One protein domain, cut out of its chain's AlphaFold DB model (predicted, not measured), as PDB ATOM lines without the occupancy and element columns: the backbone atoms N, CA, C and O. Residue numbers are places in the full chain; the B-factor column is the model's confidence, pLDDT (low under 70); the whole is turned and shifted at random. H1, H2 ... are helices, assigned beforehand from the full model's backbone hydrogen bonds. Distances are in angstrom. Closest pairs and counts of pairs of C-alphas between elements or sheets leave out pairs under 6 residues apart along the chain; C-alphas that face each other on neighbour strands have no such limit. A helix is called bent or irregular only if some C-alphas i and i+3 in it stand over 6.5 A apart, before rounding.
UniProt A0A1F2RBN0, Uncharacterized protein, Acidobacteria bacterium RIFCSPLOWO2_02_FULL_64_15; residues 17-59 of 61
ATOM      1  N   ALA A  17     -32.971  15.893 -18.390       93.06
ATOM      2  CA  ALA A  17     -34.314  15.427 -18.737       93.06
ATOM      3  C   ALA A  17     -35.204  16.567 -19.258       93.06
ATOM      4  O   ALA A  17     -35.840  16.439 -20.298       93.06
ATOM      5  N   ARG A  18     -35.166  17.725 -18.591       93.94
ATOM      6  CA  ARG A  18     -35.915  18.907 -19.018       93.94
ATOM      7  C   ARG A  18     -35.357  19.506 -20.310       93.94
ATOM      8  O   ARG A  18     -36.119  20.001 -21.130       93.94
ATOM      9  N   CYS A  19     -34.042  19.446 -20.513       94.50
ATOM     10  CA  CYS A  19     -33.420  19.874 -21.764       94.50
ATOM     11  C   CYS A  19     -33.836  18.969 -22.937       94.50
ATOM     12  O   CYS A  19     -34.184  19.480 -23.997       94.50
ATOM     13  N   ARG A  20     -33.917  17.646 -22.725       95.25
ATOM     14  CA  ARG A  20     -34.453  16.692 -23.710       95.25
ATOM     15  C   ARG A  20     -35.907  17.002 -24.072       95.25
ATOM     16  O   ARG A  20     -36.235  17.030 -25.248       95.25
ATOM     17  N   GLU A  21     -36.756  17.296 -23.088       95.69
ATOM     18  CA  GLU A  21     -38.149  17.701 -23.342       95.69
ATOM     19  C   GLU A  21     -38.252  18.965 -24.209       95.69
ATOM     20  O   GLU A  21     -39.133  19.051 -25.058       95.69
ATOM     21  N   LEU A  22     -37.365  19.945 -24.001       94.56
ATOM     22  CA  LEU A  22     -37.345  21.194 -24.774       94.56
ATOM     23  C   LEU A  22     -36.840  20.997 -26.207       94.56
ATOM     24  O   LEU A  22     -37.316  21.675 -27.112       94.56
ATOM     25  N   LEU A  23     -35.879  20.091 -26.395       94.25
ATOM     26  CA  LEU A  23     -35.342  19.718 -27.706       94.25
ATOM     27  C   LEU A  23     -36.311  18.828 -28.503       94.25
ATOM     28  O   LEU A  23     -36.238  18.789 -29.729       94.25
ATOM     29  N   GLY A  24     -37.231  18.132 -27.828       95.19
ATOM     30  CA  GLY A  24     -38.240  17.293 -28.473       95.19
ATOM     31  C   GLY A  24     -37.610  16.178 -29.307       95.19
ATOM     32  O   GLY A  24     -36.669  15.520 -28.861       95.19
ATOM     33  N   ASP A  25     -38.117  15.985 -30.524       96.00
ATOM     34  CA  ASP A  25     -37.701  14.908 -31.431       96.00
ATOM     35  C   ASP A  25     -36.193  14.947 -31.751       96.00
ATOM     36  O   ASP A  25     -35.563  13.910 -31.949       96.00
ATOM     37  N   GLU A  26     -35.566  16.131 -31.733       91.25
ATOM     38  CA  GLU A  26     -34.122  16.272 -31.963       91.25
ATOM     39  C   GLU A  26     -33.289  15.592 -30.863       91.25
ATOM     40  O   GLU A  26     -32.180  15.125 -31.126       91.25
ATOM     41  N   ALA A  27     -33.820  15.473 -29.641       92.69
ATOM     42  CA  ALA A  27     -33.133  14.811 -28.535       92.69
ATOM     43  C   ALA A  27     -33.060  13.286 -28.673       92.69
ATOM     44  O   ALA A  27     -32.234  12.664 -27.996       92.69
ATOM     45  N   GLU A  28     -33.904  12.666 -29.504       94.00
ATOM     46  CA  GLU A  28     -33.904  11.209 -29.691       94.00
ATOM     47  C   GLU A  28     -32.603  10.717 -30.335       94.00
ATOM     48  O   GLU A  28     -32.112   9.638 -30.004       94.00
ATOM     49  N   ALA A  29     -32.012  11.535 -31.209       95.44
ATOM     50  CA  ALA A  29     -30.750  11.239 -31.879       95.44
ATOM     51  C   ALA A  29     -29.508  11.591 -31.038       95.44
ATOM     52  O   ALA A  29     -28.390  11.321 -31.473       95.44
ATOM     53  N   LEU A  30     -29.690  12.195 -29.858       96.06
ATOM     54  CA  LEU A  30     -28.608  12.761 -29.057       96.06
ATOM     55  C   LEU A  30     -28.341  11.953 -27.786       96.06
ATOM     56  O   LEU A  30     -29.237  11.556 -27.030       96.06
ATOM     57  N   THR A  31     -27.060  11.775 -27.500       96.50
ATOM     58  CA  THR A  31     -26.579  11.266 -26.218       96.50
ATOM     59  C   THR A  31     -26.764  12.306 -25.114       96.50
ATOM     60  O   THR A  31     -26.823  13.511 -25.360       96.50
ATOM     61  N   ASP A  32     -26.792  11.864 -23.853       93.94
ATOM     62  CA  ASP A  32     -26.847  12.790 -22.708       93.94
ATOM     63  C   ASP A  32     -25.665  13.767 -22.684       93.94
ATOM     64  O   ASP A  32     -25.803  14.898 -22.219       93.94
ATOM     65  N   GLN A  33     -24.510  13.355 -23.212       95.00
ATOM     66  CA  GLN A  33     -23.333  14.208 -23.310       95.00
ATOM     67  C   GLN A  33     -23.520  15.323 -24.347       95.00
ATOM     68  O   GLN A  33     -23.171  16.470 -24.074       95.00
ATOM     69  N   GLU A  34     -24.106  15.017 -25.504       97.00
ATOM     70  CA  GLU A  34     -24.440  16.021 -26.522       97.00
ATOM     71  C   GLU A  34     -25.518  16.984 -26.019       97.00
ATOM     72  O   GLU A  34     -25.366  18.198 -26.148       97.00
ATOM     73  N   VAL A  35     -26.548  16.472 -25.339       95.50
ATOM     74  CA  VAL A  35     -27.571  17.310 -24.694       95.50
ATOM     75  C   VAL A  35     -26.948  18.218 -23.626       95.50
ATOM     76  O   VAL A  35     -27.284  19.398 -23.545       95.50
ATOM     77  N   ALA A  36     -25.996  17.720 -22.832       93.44
ATOM     78  CA  ALA A  36     -25.296  18.533 -21.838       93.44
ATOM     79  C   ALA A  36     -24.448  19.652 -22.472       93.44
ATOM     80  O   ALA A  36     -24.364  20.748 -21.909       93.44
ATOM     81  N   LEU A  37     -23.837  19.399 -23.634       95.12
ATOM     82  CA  LEU A  37     -23.101  20.412 -24.397       95.12
ATOM     83  C   LEU A  37     -24.039  21.489 -24.948       95.12
ATOM     84  O   LEU A  37     -23.760  22.676 -24.781       95.12
ATOM     85  N   ILE A  38     -25.164  21.083 -25.540       94.81
ATOM     86  CA  ILE A  38     -26.194  22.003 -26.038       94.81
ATOM     87  C   ILE A  38     -26.726  22.867 -24.898       94.81
ATOM     88  O   ILE A  38     -26.765  24.088 -25.029       94.81
ATOM     89  N   ARG A  39     -27.061  22.256 -23.756       93.81
ATOM     90  CA  ARG A  39     -27.508  22.976 -22.560       93.81
ATOM     91  C   ARG A  39     -26.513  24.060 -22.152       93.81
ATOM     92  O   ARG A  39     -26.904  25.210 -22.002       93.81
ATOM     93  N   ARG A  40     -25.230  23.707 -22.014       92.44
ATOM     94  CA  ARG A  40     -24.182  24.660 -21.617       92.44
ATOM     95  C   ARG A  40     -24.056  25.816 -22.611       92.44
ATOM     96  O   ARG A  40     -23.852  26.965 -22.220       92.44
ATOM     97  N   HIS A  41     -24.165  25.515 -23.903       94.06
ATOM     98  CA  HIS A  41     -24.128  26.541 -24.936       94.06
ATOM     99  C   HIS A  41     -25.351  27.467 -24.858       94.06
ATOM    100  O   HIS A  41     -25.196  28.684 -24.906       94.06
ATOM    101  N   ALA A  42     -26.546  26.908 -24.663       93.56
ATOM    102  CA  ALA A  42     -27.778  27.671 -24.497       93.56
ATOM    103  C   ALA A  42     -27.744  28.576 -23.253       93.56
ATOM    104  O   ALA A  42     -28.159  29.728 -23.334       93.56
ATOM    105  N   GLU A  43     -27.202  28.094 -22.132       91.44
ATOM    106  CA  GLU A  43     -26.992  28.893 -20.913       91.44
ATOM    107  C   GLU A  43     -26.067  30.086 -21.180       91.44
ATOM    108  O   GLU A  43     -26.391  31.216 -20.825       91.44
ATOM    109  N   THR A  44     -24.966  29.858 -21.900       92.81
ATOM    110  CA  THR A  44     -24.046  30.937 -22.296       92.81
ATOM    111  C   THR A  44     -24.752  31.969 -23.178       92.81
ATOM    112  O   THR A  44     -24.644  33.171 -22.948       92.81
ATOM    113  N   MET A  45     -25.513  31.508 -24.173       94.50
ATOM    114  CA  MET A  45     -26.270  32.389 -25.066       94.50
ATOM    115  C   MET A  45     -27.342  33.185 -24.319       94.50
ATOM    116  O   MET A  45     -27.554  34.354 -24.634       94.50
ATOM    117  N   ALA A  46     -27.994  32.593 -23.317       91.69
ATOM    118  CA  ALA A  46     -28.962  33.291 -22.481       91.69
ATOM    119  C   ALA A  46     -28.309  34.460 -21.727       91.69
ATOM    120  O   ALA A  46     -28.857  35.562 -21.748       91.69
ATOM    121  N   CYS A  47     -27.123  34.253 -21.142       91.19
ATOM    122  CA  CYS A  47     -26.360  35.328 -20.503       91.19
ATOM    123  C   CYS A  47     -26.056  36.463 -21.488       91.19
ATOM    124  O   CYS A  47     -26.367  37.615 -21.199       91.19
ATOM    125  N   VAL A  48     -25.557  36.135 -22.686       92.88
ATOM    126  CA  VAL A  48     -25.252  37.132 -23.728       92.88
ATOM    127  C   VAL A  48     -26.493  37.935 -24.123       92.88
ATOM    128  O   VAL A  48     -26.439  39.159 -24.206       92.88
ATOM    129  N   VAL A  49     -27.636  37.279 -24.344       94.88
ATOM    130  CA  VAL A  49     -28.885  37.969 -24.716       94.88
ATOM    131  C   VAL A  49     -29.359  38.906 -23.601       94.88
ATOM    132  O   VAL A  49     -29.803  40.021 -23.884       94.88
ATOM    133  N   VAL A  50     -29.250  38.482 -22.339       92.44
ATOM    134  CA  VAL A  50     -29.593  39.319 -21.181       92.44
ATOM    135  C   VAL A  50     -28.663  40.528 -21.093       92.44
ATOM    136  O   VAL A  50     -29.144  41.646 -20.919       92.44
ATOM    137  N   GLU A  51     -27.356  40.334 -21.254       94.00
ATOM    138  CA  GLU A  51     -26.372  41.419 -21.259       94.00
ATOM    139  C   GLU A  51     -26.652  42.427 -22.375       94.00
ATOM    140  O   GLU A  51     -26.777  43.620 -22.097       94.00
ATOM    141  N   MET A  52     -26.869  41.955 -23.605       93.88
ATOM    142  CA  MET A  52     -27.220  42.807 -24.746       93.88
ATOM    143  C   MET A  52     -28.487  43.629 -24.486       93.88
ATOM    144  O   MET A  52     -28.540  44.818 -24.805       93.88
ATOM    145  N   TYR A  53     -29.517  43.017 -23.895       94.12
ATOM    146  CA  TYR A  53     -30.743  43.726 -23.539       94.12
ATOM    147  C   TYR A  53     -30.488  44.811 -22.483       94.12
ATOM    148  O   TYR A  53     -30.975  45.934 -22.615       94.12
ATOM    149  N   LEU A  54     -29.711  44.495 -21.444       93.00
ATOM    150  CA  LEU A  54     -29.371  45.442 -20.384       93.00
ATOM    151  C   LEU A  54     -28.520  46.606 -20.902       93.00
ATOM    152  O   LEU A  54     -28.714  47.734 -20.454       93.00
ATOM    153  N   GLU A  55     -27.599  46.359 -21.831       91.38
ATOM    154  CA  GLU A  55     -26.825  47.409 -22.496       91.38
ATOM    155  C   GLU A  55     -27.724  48.328 -23.324       91.38
ATOM    156  O   GLU A  55     -27.651  49.547 -23.174       91.38
ATOM    157  N   HIS A  56     -28.625  47.761 -24.128       86.69
ATOM    158  CA  HIS A  56     -29.565  48.540 -24.931       86.69
ATOM    159  C   HIS A  56     -30.512  49.380 -24.060       86.69
ATOM    160  O   HIS A  56     -30.737  50.553 -24.335       86.69
ATOM    161  N   ALA A  57     -31.032  48.813 -22.968       84.19
ATOM    162  CA  ALA A  57     -31.931  49.513 -22.050       84.19
ATOM    163  C   ALA A  57     -31.253  50.645 -21.249       84.19
ATOM    164  O   ALA A  57     -31.940  51.486 -20.671       84.19
ATOM    165  N   ARG A  58     -29.916  50.666 -21.179       79.12
ATOM    166  CA  ARG A  58     -29.136  51.706 -20.486       79.12
ATOM    167  C   ARG A  58     -28.833  52.927 -21.351       79.12
ATOM    168  O   ARG A  58     -28.346  53.915 -20.805       79.12
ATOM    169  N   ILE A  59     -29.095  52.877 -22.655       64.12
ATOM    170  CA  ILE A  59     -28.931  54.019 -23.558       64.12
ATOM    171  C   ILE A  59     -30.284  54.748 -23.616       64.12
ATOM    172  O   ILE A  59     -31.216  54.218 -24.218       64.12
TER     173      ILE A  59
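This is residues 17 to 59 of the 61 residues of an uncharacterized protein of Acidobacteria bacterium RIFCSPLOWO2_02_FULL_64_15 (UniProt A0A1F2RBN0). One long, straight helix, H2, makes nearly the whole length of the model, and a short, uneven helix, H1, folds back beside its first part like a small foot. Residues 40 to 59, of which 40 to 57 belong to H2, stick out from this foot as a free arm. The printed part has 43 residues with two named helices, H1 then H2, and no named strand; its class is all helix. The whole is only just extended, close to loose, with a radius of gyration of the C-alphas of 13.9 A, and its C-alphas span 44 by 16 by 13 A.

H1 holds residues 17 to 29 and begins at C-alpha 17, at (-34.314, 15.427, -18.737). It is irregular: C-alphas 22 and 25 are 9.2 A apart, where about 5 A is the distance in a regular helix. H2 holds residues 32 to 57 and measures 37.1 A from its first C-alpha, at (-26.847, 12.790, -22.708), to its last, at (-31.931, 49.513, -22.050).

H1 and H2 touch, with 4 pairs of C-alphas within 8 A. The closest C-alphas of the two are those of Cys 19 and Arg 39, 6.7 A apart. H2 touches H1 with residues 35 to 39 alone. The helices run opposite ways at a steep tilt of 60 degrees, H1's line being a rough one. In H2 every O i to N i+4 pair is within hydrogen-bond range; in H1 4 of 9 are, beside 8 of 10 O i to N i+3 pairs.

The outline is a rod, and the two C-alphas farthest apart, those of Ala 29 and Ile 59, are 43.6 A apart. The printed part has no cut, and the link from H1 to H2, 2 residues, is tight. The mean pLDDT of the printed part is 92.5; residue 59 is under 70.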